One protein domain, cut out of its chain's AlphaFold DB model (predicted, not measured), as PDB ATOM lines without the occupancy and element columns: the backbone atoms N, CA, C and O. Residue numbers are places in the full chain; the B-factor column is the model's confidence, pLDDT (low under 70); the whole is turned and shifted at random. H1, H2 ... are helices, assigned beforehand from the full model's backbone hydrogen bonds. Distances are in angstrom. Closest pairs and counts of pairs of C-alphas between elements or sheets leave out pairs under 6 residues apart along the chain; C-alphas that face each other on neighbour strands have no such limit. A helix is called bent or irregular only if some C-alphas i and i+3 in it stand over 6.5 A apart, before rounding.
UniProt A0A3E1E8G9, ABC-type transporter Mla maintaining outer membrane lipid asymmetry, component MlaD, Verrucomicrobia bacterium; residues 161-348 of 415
ATOM      1  N   ASP A 161      16.183  29.643 -24.011       57.72
ATOM      2  CA  ASP A 161      16.074  29.134 -25.385       57.72
ATOM      3  C   ASP A 161      16.785  27.781 -25.569       57.72
ATOM      4  O   ASP A 161      16.239  26.879 -26.193       57.72
ATOM      5  N   MET A 162      17.977  27.592 -24.987       57.06
ATOM      6  CA  MET A 162      18.709  26.323 -25.110       57.06
ATOM      7  C   MET A 162      18.106  25.222 -24.226       57.06
ATOM      8  O   MET A 162      18.016  24.077 -24.649       57.06
ATOM      9  N   THR A 163      17.680  25.548 -23.001       60.97
ATOM     10  CA  THR A 163      17.033  24.592 -22.090       60.97
ATOM     11  C   THR A 163      15.645  24.195 -22.589       60.97
ATOM     12  O   THR A 163      15.281  23.031 -22.468       60.97
ATOM     13  N   GLU A 164      14.893  25.121 -23.181       64.50
ATOM     14  CA  GLU A 164      13.596  24.859 -23.811       64.50
ATOM     15  C   GLU A 164      13.770  24.043 -25.095       64.50
ATOM     16  O   GLU A 164      13.072  23.054 -25.264       64.50
ATOM     17  N   MET A 165      14.788  24.328 -25.915       63.47
ATOM     18  CA  MET A 165      15.120  23.510 -27.089       63.47
ATOM     19  C   MET A 165      15.586  22.095 -26.715       63.47
ATOM     20  O   MET A 165      15.230  21.129 -27.383       63.47
ATOM     21  N   VAL A 166      16.365  21.941 -25.638       69.94
ATOM     22  CA  VAL A 166      16.752  20.621 -25.110       69.94
ATOM     23  C   VAL A 166      15.545  19.885 -24.532       69.94
ATOM     24  O   VAL A 166      15.434  18.674 -24.705       69.94
ATOM     25  N   ALA A 167      14.633  20.594 -23.863       72.12
ATOM     26  CA  ALA A 167      13.395  20.013 -23.359       72.12
ATOM     27  C   ALA A 167      12.484  19.551 -24.508       72.12
ATOM     28  O   ALA A 167      12.040  18.408 -24.484       72.12
ATOM     29  N   GLU A 168      12.293  20.382 -25.533       68.81
ATOM     30  CA  GLU A 168      11.519  20.071 -26.742       68.81
ATOM     31  C   GLU A 168      12.133  18.891 -27.512       68.81
ATOM     32  O   GLU A 168      11.432  17.958 -27.905       68.81
ATOM     33  N   LEU A 169      13.461  18.867 -27.657       70.19
ATOM     34  CA  LEU A 169      14.177  17.754 -28.277       70.19
ATOM     35  C   LEU A 169      14.023  16.455 -27.474       70.19
ATOM     36  O   LEU A 169      13.812  15.398 -28.062       70.19
ATOM     37  N   ASN A 170      14.109  16.512 -26.142       73.25
ATOM     38  CA  ASN A 170      13.888  15.342 -25.293       73.25
ATOM     39  C   ASN A 170      12.435  14.852 -25.368       73.25
ATOM     40  O   ASN A 170      12.208  13.645 -25.432       73.25
ATOM     41  N   GLU A 171      11.462  15.762 -25.392       75.94
ATOM     42  CA  GLU A 171      10.042  15.428 -25.519       75.94
ATOM     43  C   GLU A 171       9.724  14.773 -26.871       75.94
ATOM     44  O   GLU A 171       8.909  13.855 -26.918       75.94
ATOM     45  N   ALA A 172      10.422  15.161 -27.942       70.56
ATOM     46  CA  ALA A 172      10.301  14.533 -29.256       70.56
ATOM     47  C   ALA A 172      11.075  13.201 -29.378       70.56
ATOM     48  O   ALA A 172      10.574  12.241 -29.960       70.56
ATOM     49  N   LEU A 173      12.298  13.109 -28.840       71.38
ATOM     50  CA  LEU A 173      13.166  11.937 -29.031       71.38
ATOM     51  C   LEU A 173      12.823  10.758 -28.118       71.38
ATOM     52  O   LEU A 173      12.904   9.613 -28.556       71.38
ATOM     53  N   VAL A 174      12.459  10.999 -26.857       80.00
ATOM     54  CA  VAL A 174      12.162   9.919 -25.898       80.00
ATOM     55  C   VAL A 174      11.046   8.981 -26.385       80.00
ATOM     56  O   VAL A 174      11.265   7.765 -26.371       80.00
ATOM     57  N   PRO A 175       9.870   9.468 -26.833       76.25
ATOM     58  CA  PRO A 175       8.839   8.582 -27.365       76.25
ATOM     59  C   PRO A 175       9.299   7.865 -28.640       76.25
ATOM     60  O   PRO A 175       9.071   6.662 -28.759       76.25
ATOM     61  N   ALA A 176      10.027   8.548 -29.531       69.00
ATOM     62  CA  ALA A 176      10.576   7.944 -30.744       69.00
ATOM     63  C   ALA A 176      11.539   6.784 -30.441       69.00
ATOM     64  O   ALA A 176      11.448   5.726 -31.060       69.00
ATOM     65  N   ILE A 177      12.418   6.939 -29.446       72.62
ATOM     66  CA  ILE A 177      13.337   5.886 -28.988       72.62
ATOM     67  C   ILE A 177      12.565   4.692 -28.429       72.62
ATOM     68  O   ILE A 177      12.864   3.549 -28.771       72.62
ATOM     69  N   ASN A 178      11.563   4.935 -27.584       76.56
ATOM     70  CA  ASN A 178      10.761   3.855 -27.011       76.56
ATOM     71  C   ASN A 178      10.027   3.065 -28.108       76.56
ATOM     72  O   ASN A 178       9.984   1.833 -28.057       76.56
ATOM     73  N   GLN A 179       9.523   3.758 -29.134       71.44
ATOM     74  CA  GLN A 179       8.877   3.127 -30.283       71.44
ATOM     75  C   GLN A 179       9.871   2.361 -31.172       71.44
ATOM     76  O   GLN A 179       9.568   1.251 -31.620       71.44
ATOM     77  N   LEU A 180      11.078   2.904 -31.379       68.62
ATOM     78  CA  LEU A 180      12.195   2.239 -32.064       68.62
ATOM     79  C   LEU A 180      12.584   0.932 -31.376       68.62
ATOM     80  O   LEU A 180      12.737  -0.092 -32.040       68.62
ATOM     81  N   GLN A 181      12.690   0.935 -30.049       74.00
ATOM     82  CA  GLN A 181      13.021  -0.262 -29.278       74.00
ATOM     83  C   GLN A 181      11.928  -1.328 -29.358       74.00
ATOM     84  O   GLN A 181      12.245  -2.505 -29.539       74.00
ATOM     85  N   ALA A 182      10.659  -0.925 -29.253       73.94
ATOM     86  CA  ALA A 182       9.531  -1.838 -29.409       73.94
ATOM     87  C   ALA A 182       9.533  -2.477 -30.808       73.94
ATOM     88  O   ALA A 182       9.554  -3.700 -30.929       73.94
ATOM     89  N   SER A 183       9.657  -1.653 -31.852       68.06
ATOM     90  CA  SER A 183       9.694  -2.107 -33.248       68.06
ATOM     91  C   SER A 183      10.901  -3.000 -33.544       68.06
ATOM     92  O   SER A 183      10.777  -4.003 -34.244       68.06
ATOM     93  N   SER A 184      12.082  -2.668 -33.011       67.38
ATOM     94  CA  SER A 184      13.293  -3.479 -33.182       67.38
ATOM     95  C   SER A 184      13.149  -4.850 -32.531       67.38
ATOM     96  O   SER A 184      13.547  -5.849 -33.129       67.38
ATOM     97  N   ARG A 185      12.573  -4.908 -31.324       72.94
ATOM     98  CA  ARG A 185      12.321  -6.168 -30.623       72.94
ATOM     99  C   ARG A 185      11.325  -7.031 -31.384       72.94
ATOM    100  O   ARG A 185      11.536  -8.235 -31.494       72.94
ATOM    101  N   ASP A 186      10.280  -6.414 -31.927       71.56
ATOM    102  CA  ASP A 186       9.318  -7.118 -32.760       71.56
ATOM    103  C   ASP A 186      10.034  -7.707 -33.978       71.56
ATOM    104  O   ASP A 186      10.036  -8.918 -34.135       71.56
ATOM    105  N   ILE A 187      10.775  -6.911 -34.755       68.31
ATOM    106  CA  ILE A 187      11.541  -7.379 -35.928       68.31
ATOM    107  C   ILE A 187      12.518  -8.526 -35.601       68.31
ATOM    108  O   ILE A 187      12.657  -9.458 -36.395       68.31
ATOM    109  N   GLU A 188      13.186  -8.491 -34.447       68.31
ATOM    110  CA  GLU A 188      14.123  -9.539 -34.023       68.31
ATOM    111  C   GLU A 188      13.410 -10.867 -33.717       68.31
ATOM    112  O   GLU A 188      13.829 -11.923 -34.197       68.31
ATOM    113  N   LEU A 189      12.268 -10.814 -33.020       67.88
ATOM    114  CA  LEU A 189      11.430 -11.992 -32.756       67.88
ATOM    115  C   LEU A 189      10.918 -12.634 -34.054       67.88
ATOM    116  O   LEU A 189      10.803 -13.862 -34.149       67.88
ATOM    117  N   LEU A 190      10.646 -11.810 -35.067       67.56
ATOM    118  CA  LEU A 190      10.224 -12.259 -36.391       67.56
ATOM    119  C   LEU A 190      11.360 -12.968 -37.143       67.56
ATOM    120  O   LEU A 190      11.121 -13.994 -37.779       67.56
ATOM    121  N   ALA A 191      12.596 -12.469 -37.042       64.81
ATOM    122  CA  ALA A 191      13.770 -13.064 -37.685       64.81
ATOM    123  C   ALA A 191      14.167 -14.425 -37.085       64.81
ATOM    124  O   ALA A 191      14.695 -15.286 -37.799       64.81
ATOM    125  N   GLU A 192      13.905 -14.622 -35.791       63.84
ATOM    126  CA  GLU A 192      14.210 -15.862 -35.076       63.84
ATOM    127  C   GLU A 192      13.129 -16.937 -35.272       63.84
ATOM    128  O   GLU A 192      13.453 -18.119 -35.401       63.84
ATOM    129  N   THR A 193      11.854 -16.539 -35.350       60.75
ATOM    130  CA  THR A 193      10.736 -17.492 -35.256       60.75
ATOM    131  C   THR A 193      10.084 -17.832 -36.599       60.75
ATOM    132  O   THR A 193       9.522 -18.920 -36.682       60.75
ATOM    133  N   LEU A 194      10.157 -16.952 -37.621       60.84
ATOM    134  CA  LEU A 194       9.536 -17.059 -38.968       60.84
ATOM    135  C   LEU A 194       8.434 -18.131 -39.083       60.84
ATOM    136  O   LEU A 194       8.526 -19.072 -39.877       60.84
ATOM    137  N   ASN A 195       7.400 -18.012 -38.251       61.72
ATOM    138  CA  ASN A 195       6.384 -19.055 -38.106       61.72
ATOM    139  C   ASN A 195       5.213 -18.763 -39.053       61.72
ATOM    140  O   ASN A 195       4.628 -19.673 -39.639       61.72
ATOM    141  N   ASP A 196       4.929 -17.472 -39.261       64.88
ATOM    142  CA  ASP A 196       4.027 -16.972 -40.293       64.88
ATOM    143  C   ASP A 196       4.688 -15.786 -41.017       64.88
ATOM    144  O   ASP A 196       4.486 -14.627 -40.642       64.88
ATOM    145  N   PRO A 197       5.441 -16.054 -42.102       56.69
ATOM    146  CA  PRO A 197       6.162 -15.031 -42.855       56.69
ATOM    147  C   PRO A 197       5.285 -13.866 -43.327       56.69
ATOM    148  O   PRO A 197       5.811 -12.790 -43.594       56.69
ATOM    149  N   LYS A 198       3.961 -14.057 -43.452       56.97
ATOM    150  CA  LYS A 198       3.029 -12.979 -43.808       56.97
ATOM    151  C   LYS A 198       2.763 -12.053 -42.626       56.97
ATOM    152  O   LYS A 198       2.916 -10.841 -42.768       56.97
ATOM    153  N   LYS A 199       2.349 -12.605 -41.484       63.59
ATOM    154  CA  LYS A 199       2.018 -11.822 -40.284       63.59
ATOM    155  C   LYS A 199       3.251 -11.113 -39.733       63.59
ATOM    156  O   LYS A 199       3.196  -9.933 -39.395       63.59
ATOM    157  N   ASP A 200       4.362 -11.834 -39.729       64.69
ATOM    158  CA  ASP A 200       5.661 -11.360 -39.282       64.69
ATOM    159  C   ASP A 200       6.087 -10.146 -40.124       64.69
ATOM    160  O   ASP A 200       6.399  -9.068 -39.625       64.69
ATOM    161  N   PHE A 201       5.940 -10.250 -41.439       60.72
ATOM    162  CA  PHE A 201       6.265  -9.159 -42.339       60.72
ATOM    163  C   PHE A 201       5.337  -7.930 -42.211       60.72
ATOM    164  O   PHE A 201       5.810  -6.792 -42.283       60.72
ATOM    165  N   GLN A 202       4.032  -8.124 -41.987       61.75
ATOM    166  CA  GLN A 202       3.093  -7.015 -41.758       61.75
ATOM    167  C   GLN A 202       3.446  -6.212 -40.498       61.75
ATOM    168  O   GLN A 202       3.396  -4.981 -40.527       61.75
ATOM    169  N   ILE A 203       3.844  -6.895 -39.421       65.81
ATOM    170  CA  ILE A 203       4.284  -6.259 -38.170       65.81
ATOM    171  C   ILE A 203       5.578  -5.469 -38.404       65.81
ATOM    172  O   ILE A 203       5.653  -4.301 -38.025       65.81
ATOM    173  N   ALA A 204       6.552  -6.050 -39.114       62.38
ATOM    174  CA  ALA A 204       7.801  -5.364 -39.450       62.38
ATOM    175  C   ALA A 204       7.567  -4.072 -40.256       62.38
ATOM    176  O   ALA A 204       8.145  -3.033 -39.950       62.38
ATOM    177  N   ILE A 205       6.682  -4.102 -41.259       59.84
ATOM    178  CA  ILE A 205       6.346  -2.918 -42.070       59.84
ATOM    179  C   ILE A 205       5.549  -1.876 -41.284       59.84
ATOM    180  O   ILE A 205       5.746  -0.678 -41.501       59.84
ATOM    181  N   GLY A 206       4.661  -2.316 -40.390       66.44
ATOM    182  CA  GLY A 206       3.929  -1.438 -39.480       66.44
ATOM    183  C   GLY A 206       4.882  -0.642 -38.593       66.44
ATOM    184  O   GLY A 206       4.826   0.586 -38.615       66.44
ATOM    185  N   GLY A 207       5.817  -1.338 -37.935       65.25
ATOM    186  CA  GLY A 207       6.869  -0.710 -37.138       65.25
ATOM    187  C   GLY A 207       7.646   0.310 -37.962       65.25
ATOM    188  O   GLY A 207       7.661   1.485 -37.629       65.25
ATOM    189  N   ILE A 208       8.181  -0.085 -39.123       58.66
ATOM    190  CA  ILE A 208       8.966   0.802 -40.002       58.66
ATOM    191  C   ILE A 208       8.223   2.093 -40.384       58.66
ATOM    192  O   ILE A 208       8.827   3.165 -40.365       58.66
ATOM    193  N   ARG A 209       6.934   2.017 -40.740       64.56
ATOM    194  CA  ARG A 209       6.141   3.209 -41.091       64.56
ATOM    195  C   ARG A 209       5.976   4.150 -39.906       64.56
ATOM    196  O   ARG A 209       6.104   5.356 -40.077       64.56
ATOM    197  N   GLU A 210       5.734   3.595 -38.725       64.38
ATOM    198  CA  GLU A 210       5.599   4.371 -37.497       64.38
ATOM    199  C   GLU A 210       6.916   5.069 -37.129       64.38
ATOM    200  O   GLU A 210       6.911   6.250 -36.794       64.38
ATOM    201  N   LEU A 211       8.058   4.393 -37.323       59.00
ATOM    202  CA  LEU A 211       9.389   4.997 -37.170       59.00
ATOM    203  C   LEU A 211       9.612   6.166 -38.138       59.00
ATOM    204  O   LEU A 211      10.143   7.207 -37.759       59.00
ATOM    205  N   LEU A 212       9.204   5.998 -39.395       59.62
ATOM    206  CA  LEU A 212       9.328   7.012 -40.442       59.62
ATOM    207  C   LEU A 212       8.441   8.235 -40.195       59.62
ATOM    208  O   LEU A 212       8.866   9.362 -40.454       59.62
ATOM    209  N   ASP A 213       7.230   8.025 -39.689       65.62
ATOM    210  CA  ASP A 213       6.330   9.115 -39.322       65.62
ATOM    211  C   ASP A 213       6.859   9.896 -38.116       65.62
ATOM    212  O   ASP A 213       6.742  11.122 -38.084       65.62
ATOM    213  N   GLU A 214       7.505   9.227 -37.162       61.16
ATOM    214  CA  GLU A 214       8.103   9.889 -36.003       61.16
ATOM    215  C   GLU A 214       9.336  10.725 -36.382       61.16
ATOM    216  O   GLU A 214       9.475  11.870 -35.946       61.16
ATOM    217  N   VAL A 215      10.175  10.225 -37.297       57.72
ATOM    218  CA  VAL A 215      11.305  10.989 -37.855       57.72
ATOM    219  C   VAL A 215      10.828  12.220 -38.636       57.72
ATOM    220  O   VAL A 215      11.428  13.288 -38.509       57.72
ATOM    221  N   LYS A 216       9.730  12.116 -39.398       59.38
ATOM    222  CA  LYS A 216       9.123  13.267 -40.095       59.38
ATOM    223  C   LYS A 216       8.573  14.319 -39.134       59.38
ATOM    224  O   LYS A 216       8.716  15.510 -39.390       59.38
ATOM    225  N   LYS A 217       7.945  13.907 -38.028       59.94
ATOM    226  CA  LYS A 217       7.461  14.846 -37.001       59.94
ATOM    227  C   LYS A 217       8.614  15.574 -36.300       59.94
ATOM    228  O   LYS A 217       8.444  16.720 -35.901       59.94
ATOM    229  N   GLY A 218       9.779  14.931 -36.188       54.78
ATOM    230  CA  GLY A 218      10.989  15.467 -35.557       54.78
ATOM    231  C   GLY A 218      11.862  16.385 -36.427       54.78
ATOM    232  O   GLY A 218      12.950  16.765 -35.985       54.78
ATOM    233  N   GLU A 219      11.428  16.763 -37.639       53.81
ATOM    234  CA  GLU A 219      12.199  17.624 -38.557       53.81
ATOM    235  C   GLU A 219      12.637  18.963 -37.923       53.81
ATOM    236  O   GLU A 219      13.686  19.498 -38.292       53.81
ATOM    237  N   SER A 220      11.900  19.482 -36.931       48.09
ATOM    238  CA  SER A 220      12.231  20.734 -36.231       48.09
ATOM    239  C   SER A 220      13.452  20.616 -35.311       48.09
ATOM    240  O   SER A 220      14.321  21.488 -35.328       48.09
ATOM    241  N   ALA A 221      13.560  19.531 -34.542       47.59
ATOM    242  CA  ALA A 221      14.588  19.363 -33.516       47.59
ATOM    243  C   ALA A 221      15.880  18.737 -34.084       47.59
ATOM    244  O   ALA A 221      16.991  19.118 -33.709       47.59
ATOM    245  N   ALA A 222      15.753  17.854 -35.084       50.03
ATOM    246  CA  ALA A 222      16.889  17.337 -35.850       50.03
ATOM    247  C   ALA A 222      17.519  18.410 -36.762       50.03
ATOM    248  O   ALA A 222      18.734  18.411 -36.968       50.03
ATOM    249  N   GLY A 223      16.723  19.361 -37.267       52.25
ATOM    250  CA  GLY A 223      17.190  20.461 -38.118       52.25
ATOM    251  C   GLY A 223      18.202  21.395 -37.445       52.25
ATOM    252  O   GLY A 223      19.045  21.975 -38.130       52.25
ATOM    253  N   VAL A 224      18.175  21.499 -36.111       49.22
ATOM    254  CA  VAL A 224      19.125  22.327 -35.350       49.22
ATOM    255  C   VAL A 224      20.476  21.626 -35.142       49.22
ATOM    256  O   VAL A 224      21.514  22.290 -35.146       49.22
ATOM    257  N   LEU A 225      20.490  20.293 -35.015       54.72
ATOM    258  CA  LEU A 225      21.709  19.502 -34.769       54.72
ATOM    259  C   LEU A 225      22.395  19.024 -36.057       54.72
ATOM    260  O   LEU A 225      23.616  18.884 -36.092       54.72
ATOM    261  N   LEU A 226      21.647  18.857 -37.149       56.62
ATOM    262  CA  LEU A 226      22.160  18.482 -38.473       56.62
ATOM    263  C   LEU A 226      22.679  19.692 -39.271       56.62
ATOM    264  O   LEU A 226      22.474  19.781 -40.483       56.62
ATOM    265  N   ARG A 227      23.326  20.649 -38.592       53.28
ATOM    266  CA  ARG A 227      23.805  21.897 -39.209       53.28
ATOM    267  C   ARG A 227      24.959  21.682 -40.188       53.28
ATOM    268  O   ARG A 227      25.231  22.565 -40.997       53.28
ATOM    269  N   ASP A 228      25.634  20.535 -40.114       61.94
ATOM    270  CA  ASP A 228      26.517  20.104 -41.193       61.94
ATOM    271  C   ASP A 228      25.659  19.708 -42.403       61.94
ATOM    272  O   ASP A 228      24.952  18.693 -42.401       61.94
ATOM    273  N   GLU A 229      25.701  20.573 -43.417       62.28
ATOM    274  CA  GLU A 229      24.898  20.485 -44.631       62.28
ATOM    275  C   GLU A 229      25.098  19.142 -45.350       62.28
ATOM    276  O   GLU A 229      24.154  18.631 -45.953       62.28
ATOM    277  N   GLU A 230      26.278  18.521 -45.231       75.62
ATOM    278  CA  GLU A 230      26.591  17.263 -45.908       75.62
ATOM    279  C   GLU A 230      26.045  16.037 -45.161       75.62
ATOM    280  O   GLU A 230      25.277  15.263 -45.741       75.62
ATOM    281  N   THR A 231      26.358  15.878 -43.870       75.56
ATOM    282  CA  THR A 231      25.916  14.709 -43.078       75.56
ATOM    283  C   THR A 231      24.390  14.675 -42.940       75.56
ATOM    284  O   THR A 231      23.758  13.632 -43.131       75.56
ATOM    285  N   GLY A 232      23.767  15.834 -42.692       75.44
ATOM    286  CA  GLY A 232      22.311  15.943 -42.624       75.44
ATOM    287  C   GLY A 232      21.628  15.625 -43.954       75.44
ATOM    288  O   GLY A 232      20.570  14.994 -43.975       75.44
ATOM    289  N   LYS A 233      22.230  16.030 -45.080       80.56
ATOM    290  CA  LYS A 233      21.704  15.719 -46.414       80.56
ATOM    291  C   LYS A 233      21.820  14.231 -46.734       80.56
ATOM    292  O   LYS A 233      20.841  13.654 -47.195       80.56
ATOM    293  N   GLN A 234      22.967  13.610 -46.463       83.19
ATOM    294  CA  GLN A 234      23.175  12.180 -46.716       83.19
ATOM    295  C   GLN A 234      22.169  11.309 -45.954       83.19
ATOM    296  O   GLN A 234      21.585  10.393 -46.537       83.19
ATOM    297  N   LEU A 235      21.905  11.623 -44.683       83.38
ATOM    298  CA  LEU A 235      20.903  10.904 -43.894       83.38
ATOM    299  C   LEU A 235      19.492  11.073 -44.473       83.38
ATOM    300  O   LEU A 235      18.792  10.080 -44.658       83.38
ATOM    301  N   ARG A 236      19.085  12.306 -44.814       81.12
ATOM    302  CA  ARG A 236      17.778  12.572 -45.445       81.12
ATOM    303  C   ARG A 236      17.611  11.819 -46.765       81.12
ATOM    304  O   ARG A 236      16.568  11.208 -46.985       81.12
ATOM    305  N   ASP A 237      18.637  11.832 -47.613       85.88
ATOM    306  CA  ASP A 237      18.627  11.132 -48.900       85.88
ATOM    307  C   ASP A 237      18.482   9.610 -48.700       85.88
ATOM    308  O   ASP A 237      17.683   8.970 -49.385       85.88
ATOM    309  N   SER A 238      19.200   9.037 -47.726       84.62
ATOM    310  CA  SER A 238      19.157   7.598 -47.412       84.62
ATOM    311  C   SER A 238      17.802   7.180 -46.827       84.62
ATOM    312  O   SER A 238      17.214   6.183 -47.247       84.62
ATOM    313  N   LEU A 239      17.244   7.984 -45.913       82.94
ATOM    314  CA  LEU A 239      15.905   7.775 -45.351       82.94
ATOM    315  C   LEU A 239      14.818   7.841 -46.431       82.94
ATOM    316  O   LEU A 239      13.906   7.014 -46.438       82.94
ATOM    317  N   ALA A 240      14.919   8.792 -47.363       83.62
ATOM    318  CA  ALA A 240      13.972   8.924 -48.468       83.62
ATOM    319  C   ALA A 240      14.004   7.697 -49.395       83.62
ATOM    320  O   ALA A 240      12.950   7.139 -49.708       83.62
ATOM    321  N   ARG A 241      15.205   7.235 -49.774       86.44
ATOM    322  CA  ARG A 241      15.403   6.025 -50.594       86.44
ATOM    323  C   ARG A 241      14.857   4.780 -49.913       86.44
ATOM    324  O   ARG A 241      14.151   3.988 -50.541       86.44
ATOM    325  N   PHE A 242      15.152   4.619 -48.627       86.56
ATOM    326  CA  PHE A 242      14.617   3.523 -47.834       86.56
ATOM    327  C   PHE A 242      13.090   3.569 -47.765       86.56
ATOM    328  O   PHE A 242      12.444   2.550 -47.996       86.56
ATOM    329  N   ASN A 243      12.498   4.741 -47.522       80.88
ATOM    330  CA  ASN A 243      11.047   4.901 -47.464       80.88
ATOM    331  C   ASN A 243      10.361   4.528 -48.787       80.88
ATOM    332  O   ASN A 243       9.333   3.850 -48.790       80.88
ATOM    333  N   GLU A 244      10.927   4.952 -49.917       85.56
ATOM    334  CA  GLU A 244      10.427   4.602 -51.248       85.56
ATOM    335  C   GLU A 244      10.497   3.087 -51.491       85.56
ATOM    336  O   GLU A 244       9.517   2.469 -51.929       85.56
ATOM    337  N   ALA A 245      11.628   2.469 -51.141       83.75
ATOM    338  CA  ALA A 245      11.834   1.032 -51.265       83.75
ATOM    339  C   ALA A 245      10.868   0.239 -50.371       83.75
ATOM    340  O   ALA A 245      10.208  -0.689 -50.840       83.75
ATOM    341  N   ALA A 246      10.726   0.642 -49.106       81.31
ATOM    342  CA  ALA A 246       9.834   0.022 -48.135       81.31
ATOM    343  C   ALA A 246       8.361   0.158 -48.543       81.31
ATOM    344  O   ALA A 246       7.604  -0.807 -48.454       81.31
ATOM    345  N   THR A 247       7.954   1.323 -49.057       82.06
ATOM    346  CA  THR A 247       6.586   1.556 -49.547       82.06
ATOM    347  C   THR A 247       6.272   0.684 -50.758       82.06
ATOM    348  O   THR A 247       5.227   0.028 -50.792       82.06
ATOM    349  N   SER A 248       7.190   0.626 -51.726       83.38
ATOM    350  CA  SER A 248       7.052  -0.226 -52.913       83.38
ATOM    351  C   SER A 248       6.949  -1.699 -52.524       83.38
ATOM    352  O   SER A 248       6.076  -2.425 -53.001       83.38
ATOM    353  N   PHE A 249       7.807  -2.132 -51.601       79.38
ATOM    354  CA  PHE A 249       7.833  -3.501 -51.107       79.38
ATOM    355  C   PHE A 249       6.550  -3.866 -50.350       79.38
ATOM    356  O   PHE A 249       5.950  -4.911 -50.610       79.38
ATOM    357  N   ALA A 250       6.063  -2.967 -49.492       76.06
ATOM    358  CA  ALA A 250       4.796  -3.127 -48.792       76.06
ATOM    359  C   ALA A 250       3.602  -3.216 -49.757       76.06
ATOM    360  O   ALA A 250       2.724  -4.052 -49.562       76.06
ATOM    361  N   SER A 251       3.575  -2.395 -50.813       77.88
ATOM    362  CA  SER A 251       2.517  -2.438 -51.834       77.88
ATOM    363  C   SER A 251       2.456  -3.796 -52.537       77.88
ATOM    364  O   SER A 251       1.375  -4.371 -52.671       77.88
ATOM    365  N   VAL A 252       3.611  -4.350 -52.918       76.56
ATOM    366  CA  VAL A 252       3.684  -5.686 -53.526       76.56
ATOM    367  C   VAL A 252       3.192  -6.764 -52.560       76.56
ATOM    368  O   VAL A 252       2.476  -7.673 -52.974       76.56
ATOM    369  N   MET A 253       3.494  -6.656 -51.266       72.44
ATOM    370  CA  MET A 253       3.002  -7.636 -50.294       72.44
ATOM    371  C   MET A 253       1.496  -7.579 -50.060       72.44
ATOM    372  O   MET A 253       0.878  -8.634 -49.929       72.44
ATOM    373  N   VAL A 254       0.884  -6.394 -50.096       73.62
ATOM    374  CA  VAL A 254      -0.583  -6.266 -50.052       73.62
ATOM    375  C   VAL A 254      -1.230  -6.929 -51.277       73.62
ATOM    376  O   VAL A 254      -2.238  -7.621 -51.149       73.62
ATOM    377  N   GLN A 255      -0.635  -6.807 -52.468       70.94
ATOM    378  CA  GLN A 255      -1.139  -7.504 -53.667       70.94
ATOM    379  C   GLN A 255      -1.068  -9.035 -53.507       70.94
ATOM    380  O   GLN A 255      -1.990  -9.760 -53.882       70.94
ATOM    381  N   ILE A 256      -0.008  -9.535 -52.866       71.00
ATOM    382  CA  ILE A 256       0.155 -10.963 -52.545       71.00
ATOM    383  C   ILE A 256      -0.845 -11.428 -51.475       71.00
ATOM    384  O   ILE A 256      -1.277 -12.585 -51.476       71.00
ATOM    385  N   GLU A 257      -1.220 -10.547 -50.547       65.31
ATOM    386  CA  GLU A 257      -2.258 -10.796 -49.546       65.31
ATOM    387  C   GLU A 257      -3.632 -10.996 -50.184       65.31
ATOM    388  O   GLU A 257      -4.293 -11.987 -49.873       65.31
ATOM    389  N   ASN A 258      -3.987 -10.147 -51.150       71.62
ATOM    390  CA  ASN A 258      -5.256 -10.207 -51.881       71.62
ATOM    391  C   ASN A 258      -5.372 -11.416 -52.832       71.62
ATOM    392  O   ASN A 258      -6.385 -11.584 -53.509       71.62
ATOM    393  N   GLY A 259      -4.356 -12.285 -52.878       63.47
ATOM    394  CA  GLY A 259      -4.347 -13.489 -53.709       63.47
ATOM    395  C   GLY A 259      -4.035 -13.215 -55.180       63.47
ATOM    396  O   GLY A 259      -4.236 -14.089 -56.027       63.47
ATOM    397  N   GLU A 260      -3.529 -12.027 -55.504       61.53
ATOM    398  CA  GLU A 260      -3.211 -11.647 -56.873       61.53
ATOM    399  C   GLU A 260      -1.837 -12.214 -57.284       61.53
ATOM    400  O   GLU A 260      -0.772 -11.740 -56.891       61.53
ATOM    401  N   GLY A 261      -1.850 -13.261 -58.118       63.19
ATOM    402  CA  GLY A 261      -0.669 -13.744 -58.844       63.19
ATOM    403  C   GLY A 261       0.078 -14.945 -58.243       63.19
ATOM    404  O   GLY A 261      -0.290 -15.533 -57.233       63.19
ATOM    405  N   ALA A 262       1.160 -15.352 -58.919       61.09
ATOM    406  CA  ALA A 262       1.923 -16.576 -58.620       61.09
ATOM    407  C   ALA A 262       2.809 -16.493 -57.355       61.09
ATOM    408  O   ALA A 262       3.448 -17.472 -56.974       61.09
ATOM    409  N   ALA A 263       2.872 -15.328 -56.708       61.22
ATOM    410  CA  ALA A 263       3.783 -15.052 -55.601       61.22
ATOM    411  C   ALA A 263       3.366 -15.712 -54.272       61.22
ATOM    412  O   ALA A 263       4.238 -16.071 -53.485       61.22
ATOM    413  N   GLY A 264       2.073 -15.991 -54.056       62.88
ATOM    414  CA  GLY A 264       1.608 -16.718 -52.865       62.88
ATOM    415  C   GLY A 264       2.136 -18.159 -52.764       62.88
ATOM    416  O   GLY A 264       2.280 -18.686 -51.664       62.88
ATOM    417  N   VAL A 265       2.475 -18.782 -53.901       61.56
ATOM    418  CA  VAL A 265       3.085 -20.126 -53.960       61.56
ATOM    419  C   VAL A 265       4.592 -20.065 -53.681       61.56
ATOM    420  O   VAL A 265       5.125 -20.957 -53.027       61.56
ATOM    421  N   LEU A 266       5.266 -18.992 -54.111       66.62
ATOM    422  CA  LEU A 266       6.710 -18.788 -53.932       66.62
ATOM    423  C   LEU A 266       7.104 -18.482 -52.481       66.62
ATOM    424  O   LEU A 266       8.234 -18.739 -52.104       66.62
ATOM    425  N   LEU A 267       6.183 -18.013 -51.633       67.44
ATOM    426  CA  LEU A 267       6.451 -17.815 -50.196       67.44
ATOM    427  C   LEU A 267       6.756 -19.117 -49.433       67.44
ATOM    428  O   LEU A 267       7.257 -19.076 -48.309       67.44
ATOM    429  N   LYS A 268       6.440 -20.273 -50.027       66.94
ATOM    430  CA  LYS A 268       6.771 -21.596 -49.481       66.94
ATOM    431  C   LYS A 268       8.117 -22.127 -49.975       66.94
ATOM    432  O   LYS A 268       8.541 -23.184 -49.521       66.94
ATOM    433  N   ASP A 269       8.753 -21.432 -50.915       78.88
ATOM    434  CA  ASP A 269      10.055 -21.813 -51.444       78.88
ATOM    435  C   ASP A 269      11.172 -21.434 -50.459       78.88
ATOM    436  O   ASP A 269      11.181 -20.339 -49.893       78.88
ATOM    437  N   GLN A 270      12.116 -22.352 -50.246       78.38
ATOM    438  CA  GLN A 270      13.178 -22.181 -49.256       78.38
ATOM    439  C   GLN A 270      14.132 -21.029 -49.621       78.38
ATOM    440  O   GLN A 270      14.609 -20.325 -48.729       78.38
ATOM    441  N   GLU A 271      14.392 -20.798 -50.911       79.62
ATOM    442  CA  GLU A 271      15.246 -19.704 -51.383       79.62
ATOM    443  C   GLU A 271      14.543 -18.353 -51.190       79.62
ATOM    444  O   GLU A 271      15.142 -17.389 -50.707       79.62
ATOM    445  N   ALA A 272      13.238 -18.293 -51.473       77.25
ATOM    446  CA  ALA A 272      12.432 -17.100 -51.227       77.25
ATOM    447  C   ALA A 272      12.374 -16.733 -49.734       77.25
ATOM    448  O   ALA A 272      12.504 -15.557 -49.387       77.25
ATOM    449  N   GLN A 273      12.225 -17.724 -48.850       74.81
ATOM    450  CA  GLN A 273      12.249 -17.519 -47.399       74.81
ATOM    451  C   GLN A 273      13.608 -17.003 -46.909       74.81
ATOM    452  O   GLN A 273      13.651 -16.097 -46.076       74.81
ATOM    453  N   GLN A 274      14.716 -17.513 -47.457       81.94
ATOM    454  CA  GLN A 274      16.060 -17.018 -47.134       81.94
ATOM    455  C   GLN A 274      16.262 -15.557 -47.555       81.94
ATOM    456  O   GLN A 274      16.804 -14.771 -46.781       81.94
ATOM    457  N   GLN A 275      15.788 -15.164 -48.741       82.00
ATOM    458  CA  GLN A 275      15.902 -13.776 -49.213       82.00
ATOM    459  C   GLN A 275      15.051 -12.803 -48.379       82.00
ATOM    460  O   GLN A 275      15.504 -11.697 -48.065       82.00
ATOM    461  N   ILE A 276      13.856 -13.228 -47.948       79.06
ATOM    462  CA  ILE A 276      13.016 -12.456 -47.020       79.06
ATOM    463  C   ILE A 276      13.721 -12.306 -45.670       79.06
ATOM    464  O   ILE A 276      13.795 -11.193 -45.150       79.06
ATOM    465  N   LYS A 277      14.298 -13.391 -45.136       81.00
ATOM    466  CA  LYS A 277      15.062 -13.357 -43.883       81.00
ATOM    467  C   LYS A 277      16.230 -12.374 -43.962       81.00
ATOM    468  O   LYS A 277      16.358 -11.517 -43.098       81.00
ATOM    469  N   GLN A 278      17.030 -12.434 -45.024       84.94
ATOM    470  CA  GLN A 278      18.165 -11.528 -45.211       84.94
ATOM    471  C   GLN A 278      17.727 -10.057 -45.322       84.94
ATOM    472  O   GLN A 278      18.401  -9.151 -44.838       84.94
ATOM    473  N   THR A 279      16.572  -9.806 -45.938       83.38
ATOM    474  CA  THR A 279      15.993  -8.458 -46.019       83.38
ATOM    475  C   THR A 279      15.546  -7.968 -44.649       83.38
ATOM    476  O   THR A 279      15.824  -6.825 -44.290       83.38
ATOM    477  N   LEU A 280      14.921  -8.841 -43.857       79.94
ATOM    478  CA  LEU A 280      14.522  -8.548 -42.485       79.94
ATOM    479  C   LEU A 280      15.736  -8.276 -41.584       79.94
ATOM    480  O   LEU A 280      15.698  -7.350 -40.785       79.94
ATOM    481  N   GLU A 281      16.839  -9.007 -41.763       84.19
ATOM    482  CA  GLU A 281      18.109  -8.763 -41.065       84.19
ATOM    483  C   GLU A 281      18.717  -7.393 -41.415       84.19
ATOM    484  O   GLU A 281      19.213  -6.691 -40.536       84.19
ATOM    485  N   ASN A 282      18.662  -6.969 -42.684       87.62
ATOM    486  CA  ASN A 282      19.139  -5.640 -43.093       87.62
ATOM    487  C   ASN A 282      18.271  -4.519 -42.508       87.62
ATOM    488  O   ASN A 282      18.789  -3.525 -42.010       87.62
ATOM    489  N   VAL A 283      16.951  -4.702 -42.521       83.69
ATOM    490  CA  VAL A 283      16.000  -3.776 -41.895       83.69
ATOM    491  C   VAL A 283      16.201  -3.717 -40.377       83.69
ATOM    492  O   VAL A 283      16.178  -2.635 -39.797       83.69
ATOM    493  N   SER A 284      16.440  -4.863 -39.734       82.19
ATOM    494  CA  SER A 284      16.748  -4.959 -38.303       82.19
ATOM    495  C   SER A 284      18.010  -4.170 -37.952       82.19
ATOM    496  O   SER A 284      17.997  -3.380 -37.008       82.19
ATOM    497  N   ARG A 285      19.074  -4.301 -38.757       86.00
ATOM    498  CA  ARG A 285      20.303  -3.512 -38.590       86.00
ATOM    499  C   ARG A 285      20.066  -2.014 -38.746       86.00
ATOM    500  O   ARG A 285      20.460  -1.266 -37.859       86.00
ATOM    501  N   ALA A 286      19.355  -1.590 -39.791       83.50
ATOM    502  CA  ALA A 286      19.004  -0.181 -39.977       83.50
ATOM    503  C   ALA A 286      18.201   0.382 -38.788       83.50
ATOM    504  O   ALA A 286      18.493   1.475 -38.308       83.50
ATOM    505  N   SER A 287      17.243  -0.390 -38.262       80.88
ATOM    506  CA  SER A 287      16.467  -0.024 -37.068       80.88
ATOM    507  C   SER A 287      17.351   0.119 -35.823       80.88
ATOM    508  O   SER A 287      17.246   1.096 -35.080       80.88
ATOM    509  N   LYS A 288      18.284  -0.818 -35.619       84.25
ATOM    510  CA  LYS A 288      19.240  -0.761 -34.511       84.25
ATOM    511  C   LYS A 288      20.134   0.479 -34.593       84.25
ATOM    512  O   LYS A 288      20.271   1.178 -33.591       84.25
ATOM    513  N   SER A 289      20.680   0.788 -35.770       85.50
ATOM    514  CA  SER A 289      21.490   1.994 -35.978       85.50
ATOM    515  C   SER A 289      20.682   3.274 -35.755       85.50
ATOM    516  O   SER A 289      21.170   4.195 -35.108       85.50
ATOM    517  N   ALA A 290      19.415   3.314 -36.184       80.75
ATOM    518  CA  ALA A 290      18.518   4.434 -35.903       80.75
ATOM    519  C   ALA A 290      18.312   4.651 -34.393       80.75
ATOM    520  O   ALA A 290      18.357   5.784 -33.913       80.75
ATOM    521  N   ASN A 291      18.132   3.567 -33.631       79.69
ATOM    522  CA  ASN A 291      18.023   3.622 -32.175       79.69
ATOM    523  C   ASN A 291      19.326   4.109 -31.514       79.69
ATOM    524  O   ASN A 291      19.280   4.942 -30.610       79.69
ATOM    525  N   GLU A 292      20.486   3.642 -31.979       84.44
ATOM    526  CA  GLU A 292      21.794   4.113 -31.502       84.44
ATOM    527  C   GLU A 292      22.001   5.611 -31.791       84.44
ATOM    528  O   GLU A 292      22.418   6.352 -30.898       84.44
ATOM    529  N   ALA A 293      21.625   6.090 -32.982       82.12
ATOM    530  CA  ALA A 293      21.668   7.513 -33.326       82.12
ATOM    531  C   ALA A 293      20.742   8.355 -32.448       82.12
ATOM    532  O   ALA A 293      21.154   9.399 -31.945       82.12
ATOM    533  N   ALA A 294      19.513   7.894 -32.216       77.62
ATOM    534  CA  ALA A 294      18.568   8.591 -31.355       77.62
ATOM    535  C   ALA A 294      19.089   8.689 -29.908       77.62
ATOM    536  O   ALA A 294      19.049   9.763 -29.310       77.62
ATOM    537  N   MET A 295      19.678   7.615 -29.368       81.19
ATOM    538  CA  MET A 295      20.329   7.634 -28.051       81.19
ATOM    539  C   MET A 295      21.532   8.581 -27.997       81.19
ATOM    540  O   MET A 295      21.683   9.319 -27.021       81.19
ATOM    541  N   ALA A 296      22.385   8.573 -29.026       81.62
ATOM    542  CA  ALA A 296      23.531   9.474 -29.119       81.62
ATOM    543  C   ALA A 296      23.079  10.942 -29.141       81.62
ATOM    544  O   ALA A 296      23.655  11.770 -28.435       81.62
ATOM    545  N   LEU A 297      22.000  11.248 -29.870       76.56
ATOM    546  CA  LEU A 297      21.391  12.577 -29.913       76.56
ATOM    547  C   LEU A 297      20.817  12.996 -28.556       76.56
ATOM    548  O   LEU A 297      21.113  14.097 -28.098       76.56
ATOM    549  N   THR A 298      20.061  12.132 -27.871       75.00
ATOM    550  CA  THR A 298      19.541  12.425 -26.522       75.00
ATOM    551  C   THR A 298      20.670  12.638 -25.514       75.00
ATOM    552  O   THR A 298      20.617  13.560 -24.701       75.00
ATOM    553  N   LYS A 299      21.731  11.824 -25.583       78.19
ATOM    554  CA  LYS A 299      22.915  11.987 -24.733       78.19
ATOM    555  C   LYS A 299      23.608  13.321 -25.014       78.19
ATOM    556  O   LYS A 299      23.876  14.059 -24.072       78.19
ATOM    557  N   ALA A 300      23.845  13.654 -26.284       74.62
ATOM    558  CA  ALA A 300      24.467  14.915 -26.681       74.62
ATOM    559  C   ALA A 300      23.629  16.126 -26.243       74.62
ATOM    560  O   ALA A 300      24.172  17.065 -25.659       74.62
ATOM    561  N   ALA A 301      22.307  16.062 -26.422       70.50
ATOM    562  CA  ALA A 301      21.362  17.076 -25.966       70.50
ATOM    563  C   ALA A 301      21.415  17.290 -24.446       70.50
ATOM    564  O   ALA A 301      21.420  18.427 -23.983       70.50
ATOM    565  N   GLY A 302      21.515  16.206 -23.670       68.31
ATOM    566  CA  GLY A 302      21.664  16.261 -22.214       68.31
ATOM    567  C   GLY A 302      23.022  16.790 -21.737       68.31
ATOM    568  O   GLY A 302      23.120  17.258 -20.606       68.31
ATOM    569  N   THR A 303      24.057  16.737 -22.584       67.25
ATOM    570  CA  THR A 303      25.402  17.267 -22.286       67.25
ATOM    571  C   THR A 303      25.631  18.702 -22.748       67.25
ATOM    572  O   THR A 303      26.718  19.223 -22.520       67.25
ATOM    573  N   LEU A 304      24.652  19.349 -23.398       63.34
ATOM    574  CA  LEU A 304      24.777  20.747 -23.816       63.34
ATOM    575  C   LEU A 304      24.984  21.628 -22.575       63.34
ATOM    576  O   LEU A 304      24.059  21.779 -21.770       63.34
ATOM    577  N   PRO A 305      26.184  22.198 -22.379       54.41
ATOM    578  CA  PRO A 305      26.497  22.802 -21.108       54.41
ATOM    579  C   PRO A 305      25.826  24.167 -21.007       54.41
ATOM    580  O   PRO A 305      25.861  24.989 -21.924       54.41
ATOM    581  N   ALA A 306      25.262  24.447 -19.836       52.94
ATOM    582  CA  ALA A 306      24.813  25.788 -19.480       52.94
ATOM    583  C   ALA A 306      25.983  26.787 -19.362       52.94
ATOM    584  O   ALA A 306      25.753  27.992 -19.248       52.94
ATOM    585  N   THR A 307      27.237  26.308 -19.342       46.47
ATOM    586  CA  THR A 307      28.428  27.131 -19.105       46.47
ATOM    587  C   THR A 307      29.629  26.727 -19.966       46.47
ATOM    588  O   THR A 307      29.776  25.591 -20.397       46.47
ATOM    589  N   VAL A 308      30.530  27.681 -20.205       47.22
ATOM    590  CA  VAL A 308      31.676  27.562 -21.130       47.22
ATOM    591  C   VAL A 308      32.764  26.578 -20.642       47.22
ATOM    592  O   VAL A 308      33.614  26.167 -21.423       47.22
ATOM    593  N   ASN A 309      32.740  26.154 -19.374       47.81
ATOM    594  CA  ASN A 309      33.803  25.332 -18.773       47.81
ATOM    595  C   ASN A 309      33.697  23.820 -19.052       47.81
ATOM    596  O   ASN A 309      34.597  23.076 -18.674       47.81
ATOM    597  N   GLU A 310      32.639  23.363 -19.721       50.78
ATOM    598  CA  GLU A 310      32.402  21.945 -20.060       50.78
ATOM    599  C   GLU A 310      32.532  21.680 -21.576       50.78
ATOM    600  O   GLU A 310      32.130  20.633 -22.081       50.78
ATOM    601  N   ALA A 311      33.121  22.628 -22.316       52.84
ATOM    602  CA  ALA A 311      33.230  22.593 -23.775       52.84
ATOM    603  C   ALA A 311      33.965  21.353 -24.320       52.84
ATOM    604  O   ALA A 311      33.606  20.868 -25.391       52.84
ATOM    605  N   ASP A 312      34.930  20.801 -23.580       55.56
ATOM    606  CA  ASP A 312      35.665  19.600 -24.001       55.56
ATOM    607  C   ASP A 312      34.750  18.362 -24.084       55.56
ATOM    608  O   ASP A 312      34.880  17.565 -25.011       55.56
ATOM    609  N   GLN A 313      33.763  18.237 -23.183       56.59
ATOM    610  CA  GLN A 313      32.785  17.138 -23.207       56.59
ATOM    611  C   GLN A 313      31.762  17.301 -24.336       56.59
ATOM    612  O   GLN A 313      31.303  16.315 -24.911       56.59
ATOM    613  N   ALA A 314      31.429  18.547 -24.683       57.66
ATOM    614  CA  ALA A 314      30.560  18.840 -25.814       57.66
ATOM    615  C   ALA A 314      31.249  18.498 -27.148       57.66
ATOM    616  O   ALA A 314      30.624  17.926 -28.031       57.66
ATOM    617  N   ILE A 315      32.545  18.794 -27.301       55.19
ATOM    618  CA  ILE A 315      33.292  18.507 -28.539       55.19
ATOM    619  C   ILE A 315      33.364  16.998 -28.821       55.19
ATOM    620  O   ILE A 315      33.190  16.590 -29.970       55.19
ATOM    621  N   GLU A 316      33.576  16.170 -27.795       65.19
ATOM    622  CA  GLU A 316      33.588  14.708 -27.940       65.19
ATOM    623  C   GLU A 316      32.192  14.163 -28.299       65.19
ATOM    624  O   GLU A 316      32.067  13.341 -29.209       65.19
ATOM    625  N   SER A 317      31.122  14.694 -27.687       66.75
ATOM    626  CA  SER A 317      29.750  14.242 -27.963       66.75
ATOM    627  C   SER A 317      29.276  14.558 -29.387       66.75
ATOM    628  O   SER A 317      28.561  13.752 -29.984       66.75
ATOM    629  N   TYR A 318      29.720  15.667 -29.988       68.62
ATOM    630  CA  TYR A 318      29.417  15.970 -31.393       68.62
ATOM    631  C   TYR A 318      30.104  15.014 -32.379       68.62
ATOM    632  O   TYR A 318      29.504  14.666 -33.399       68.62
ATOM    633  N   GLY A 319      31.335  14.575 -32.091       73.81
ATOM    634  CA  GLY A 319      32.048  13.596 -32.924       73.81
ATOM    635  C   GLY A 319      31.350  12.234 -32.940       73.81
ATOM    636  O   GLY A 319      31.151  11.637 -34.004       73.81
ATOM    637  N   ASP A 320      30.893  11.788 -31.771       80.19
ATOM    638  CA  ASP A 320      30.112  10.560 -31.623       80.19
ATOM    639  C   ASP A 320      28.777  10.645 -32.377       80.19
ATOM    640  O   ASP A 320      28.422   9.725 -33.116       80.19
ATOM    641  N   VAL A 321      28.055  11.766 -32.269       82.50
ATOM    642  CA  VAL A 321      26.790  11.969 -32.996       82.50
ATOM    643  C   VAL A 321      27.007  11.928 -34.506       82.50
ATOM    644  O   VAL A 321      26.288  11.216 -35.204       82.50
ATOM    645  N   ALA A 322      28.007  12.644 -35.022       82.44
ATOM    646  CA  ALA A 322      28.280  12.678 -36.456       82.44
ATOM    647  C   ALA A 322      28.615  11.283 -37.010       82.44
ATOM    648  O   ALA A 322      28.040  10.865 -38.014       82.44
ATOM    649  N   SER A 323      29.496  10.540 -36.332       85.69
ATOM    650  CA  SER A 323      29.865   9.182 -36.754       85.69
ATOM    651  C   SER A 323      28.684   8.206 -36.692       85.69
ATOM    652  O   SER A 323      28.476   7.429 -37.625       85.69
ATOM    653  N   THR A 324      27.846   8.301 -35.656       87.50
ATOM    654  CA  THR A 324      26.649   7.456 -35.503       87.50
ATOM    655  C   THR A 324      25.604   7.751 -36.583       87.50
ATOM    656  O   THR A 324      24.988   6.836 -37.130       87.50
ATOM    657  N   LEU A 325      25.421   9.022 -36.954       85.56
ATOM    658  CA  LEU A 325      24.520   9.418 -38.039       85.56
ATOM    659  C   LEU A 325      25.016   8.947 -39.411       85.56
ATOM    660  O   LEU A 325      24.203   8.531 -40.236       85.56
ATOM    661  N   GLN A 326      26.329   8.976 -39.653       88.81
ATOM    662  CA  GLN A 326      26.920   8.438 -40.881       88.81
ATOM    663  C   GLN A 326      26.714   6.925 -40.994       88.81
ATOM    664  O   GLN A 326      26.302   6.440 -42.049       88.81
ATOM    665  N   GLU A 327      26.938   6.181 -39.907       90.69
ATOM    666  CA  GLU A 327      26.684   4.738 -39.887       90.69
ATOM    667  C   GLU A 327      25.192   4.434 -40.083       90.69
ATOM    668  O   GLU A 327      24.827   3.542 -40.845       90.69
ATOM    669  N   THR A 328      24.317   5.248 -39.489       87.50
ATOM    670  CA  THR A 328      22.868   5.136 -39.690       87.50
ATOM    671  C   THR A 328      22.494   5.348 -41.152       87.50
ATOM    672  O   THR A 328      21.818   4.505 -41.734       87.50
ATOM    673  N   ALA A 329      22.972   6.424 -41.786       88.50
ATOM    674  CA  ALA A 329      22.720   6.681 -43.205       88.50
ATOM    675  C   ALA A 329      23.155   5.492 -44.081       88.50
ATOM    676  O   ALA A 329      22.416   5.058 -44.966       88.50
ATOM    677  N   ARG A 330      24.321   4.911 -43.781       92.62
ATOM    678  CA  ARG A 330      24.849   3.739 -44.481       92.62
ATOM    679  C   ARG A 330      23.964   2.501 -44.328       92.62
ATOM    680  O   ARG A 330      23.699   1.830 -45.324       92.62
ATOM    681  N   GLU A 331      23.515   2.182 -43.117       91.31
ATOM    682  CA  GLU A 331      22.670   1.006 -42.871       91.31
ATOM    683  C   GLU A 331      21.279   1.161 -43.507       91.31
ATOM    684  O   GLU A 331      20.744   0.206 -44.076       91.31
ATOM    685  N   TYR A 332      20.731   2.382 -43.536       86.38
ATOM    686  CA  TYR A 332      19.516   2.681 -44.301       86.38
ATOM    687  C   TYR A 332      19.704   2.481 -45.809       86.38
ATOM    688  O   TYR A 332      18.812   1.921 -46.449       86.38
ATOM    689  N   GLU A 333      20.847   2.868 -46.383       91.75
ATOM    690  CA  GLU A 333      21.135   2.624 -47.804       91.75
ATOM    691  C   GLU A 333      21.249   1.119 -48.098       91.75
ATOM    692  O   GLU A 333      20.661   0.632 -49.064       91.75
ATOM    693  N   ILE A 334      21.922   0.345 -47.239       92.38
ATOM    694  CA  ILE A 334      22.013  -1.122 -47.372       92.38
ATOM    695  C   ILE A 334      20.618  -1.758 -47.321       92.38
ATOM    696  O   ILE A 334      20.293  -2.627 -48.137       92.38
ATOM    697  N   ALA A 335      19.774  -1.324 -46.383       89.00
ATOM    698  CA  ALA A 335      18.407  -1.812 -46.268       89.00
ATOM    699  C   ALA A 335      17.547  -1.405 -47.479       89.00
ATOM    700  O   ALA A 335      16.786  -2.229 -47.994       89.00
ATOM    701  N   ALA A 336      17.706  -0.177 -47.982       89.25
ATOM    702  CA  ALA A 336      17.033   0.300 -49.185       89.25
ATOM    703  C   ALA A 336      17.429  -0.533 -50.412       89.25
ATOM    704  O   ALA A 336      16.555  -1.011 -51.137       89.25
ATOM    705  N   GLU A 337      18.726  -0.779 -50.618       90.31
ATOM    706  CA  GLU A 337      19.216  -1.616 -51.715       90.31
ATOM    707  C   GLU A 337      18.688  -3.051 -51.622       90.31
ATOM    708  O   GLU A 337      18.309  -3.638 -52.642       90.31
ATOM    709  N   ALA A 338      18.641  -3.624 -50.416       88.62
ATOM    710  CA  ALA A 338      18.115  -4.966 -50.192       88.62
ATOM    711  C   ALA A 338      16.632  -5.063 -50.573       88.62
ATOM    712  O   ALA A 338      16.238  -5.981 -51.298       88.62
ATOM    713  N   LEU A 339      15.830  -4.077 -50.159       87.69
ATOM    714  CA  LEU A 339      14.419  -3.972 -50.521       87.69
ATOM    715  C   LEU A 339      14.245  -3.795 -52.036       87.69
ATOM    716  O   LEU A 339      13.502  -4.554 -52.653       87.69
ATOM    717  N   GLN A 340      14.975  -2.862 -52.657       87.75
ATOM    718  CA  GLN A 340      14.890  -2.574 -54.097       87.75
ATOM    719  C   GLN A 340      15.296  -3.762 -54.972       87.75
ATOM    720  O   GLN A 340      14.697  -4.019 -56.020       87.75
ATOM    721  N   ARG A 341      16.338  -4.498 -54.573       86.31
ATOM    722  CA  ARG A 341      16.844  -5.642 -55.340       86.31
ATOM    723  C   ARG A 341      16.038  -6.915 -55.106       86.31
ATOM    724  O   ARG A 341      16.280  -7.885 -55.829       86.31
ATOM    725  N   HIS A 342      15.082  -6.905 -54.179       83.69
ATOM    726  CA  HIS A 342      14.275  -8.068 -53.854       83.69
ATOM    727  C   HIS A 342      13.502  -8.585 -55.076       83.69
ATOM    728  O   HIS A 342      12.903  -7.824 -55.844       83.69
ATOM    729  N   TRP A 343      13.477  -9.908 -55.257       80.44
ATOM    730  CA  TRP A 343      12.825 -10.573 -56.394       80.44
ATOM    731  C   TRP A 343      11.337 -10.221 -56.532       80.44
ATOM    732  O   TRP A 343      10.809 -10.152 -57.646       80.44
ATOM    733  N   LEU A 344      10.684  -9.965 -55.395       75.50
ATOM    734  CA  LEU A 344       9.288  -9.544 -55.305       75.50
ATOM    735  C   LEU A 344       9.032  -8.261 -56.093       75.50
ATOM    736  O   LEU A 344       8.071  -8.210 -56.846       75.50
ATOM    737  N   LEU A 345       9.912  -7.263 -56.018       75.25
ATOM    738  CA  LEU A 345       9.730  -6.024 -56.781       75.25
ATOM    739  C   LEU A 345       9.986  -6.223 -58.277       75.25
ATOM    740  O   LEU A 345       9.291  -5.656 -59.115       75.25
ATOM    741  N   ARG A 346      10.947  -7.080 -58.642       71.44
ATOM    742  CA  ARG A 346      11.315  -7.305 -60.051       71.44
ATOM    743  C   ARG A 346      10.226  -8.009 -60.857       71.44
ATOM    744  O   ARG A 346      10.139  -7.809 -62.067       71.44
ATOM    745  N   ARG A 347       9.420  -8.870 -60.225       63.25
ATOM    746  CA  ARG A 347       8.465  -9.732 -60.942       63.25
ATOM    747  C   ARG A 347       7.124  -9.060 -61.253       63.25
ATOM    748  O   ARG A 347       6.488  -9.459 -62.223       63.25
ATOM    749  N   PHE A 348       6.728  -8.029 -60.507       51.47
ATOM    750  CA  PHE A 348       5.482  -7.285 -60.754       51.47
ATOM    751  C   PHE A 348       5.614  -6.192 -61.833       51.47
ATOM    752  O   PHE A 348       4.614  -5.609 -62.231       51.47
TER     753      PHE A 348
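This is residues 161 to 348 of the 415 residues of the protein "ABC-type transporter Mla maintaining outer membrane lipid asymmetry, component MlaD" of Verrucomicrobia bacterium (UniProt A0A3E1E8G9). Five long helices, H1, H2, H4, H6 and H7, make a rod-shaped bundle along the longest axis, with H6 nearest the middle, the short helices H5 and H8 toward one end, and H3 as a short crosspiece where the chain turns from H2 to H4. The bundle is up and down, each of its helices running against the one before it in the chain, and the join of H2 to H4 is thin. The 188 printed residues hold eight named helices, H1 to H8 in order, and no named strand: the class is all helix. The whole is compact, with a radius of gyration of the C-alphas of 18.6 A and spans of 65 by 28 by 23 A.

H7, residues 308 to 341, touches H6, residues 270 to 302, in a helical hairpin, opposite ways at a shallow tilt of 17 degrees; their closest C-alphas, Ala 286 and Glu 331, are 4.8 A apart. H7 also touches H4, residues 229 to 257, the same way at a shallow tilt of 34 degrees, only just short of steep; the closest C-alphas are Phe 242 and Ala 336, 4.2 A. H6 touches H1, residues 161 to 193, opposite ways at a shallow tilt of 22 degrees, closest at C-alphas Val 166 and Ala 301, 5.9 A. H1, with residues 176 to 190 alone, touches H2, residues 197 to 217, in a second helical hairpin at 9 degrees, a shallow tilt; C-alphas Ser 183 and Gly 207 come closest, 5.0 A. H2 and H4 only just touch, with 3 pairs of C-alphas within 8 A, the closest being Ile 205 and Ala 250, 6.9 A. H3, residues 219 to 225, touches H1 at 72 degrees, only just about perpendicular, closest at C-alphas Leu 169 and Ala 221, 5.5 A. H4 touches H8, residues 343 to 347, closest at C-alphas Phe 249 and Leu 345, 6.5 A, and H5, residues 263 to 266, only at the corner and only just, with 3 pairs within 8 A, closest at C-alphas Ile 256 and Gly 264, 5.9 A. H4 and H6 are apart. Every O i to N i+4 pair is within hydrogen-bond range in H2, H4, H6 and H8; H1 has 27 of 29, H7 28 of 30, H3 1 of 3 with 1 of 4 for O i to N i+3, and H5 is too short for such a pair.

H7 is 49.9 A long, irregular, with C-alphas 309 and 312 at 8.0 A, and has a kink of 32 degrees near residue 315. H1 is 48.0 A, from C-alpha 161 at (16.074, 29.134, -25.385); H6 is 47.8 A, H4 41.7 A and H2 30.5 A. H8 ends at C-alpha 347, (8.465, -9.732, -60.942).

The farthest C-alphas, Ala 262 and Asn 309, are 66.0 A apart. The printed part has no cut, and its seven links between helices are tight. Mean pLDDT of the printed part is 71.7; 84 residues are under 70, among them 187 to 229, 259 to 268 and 302 to 318.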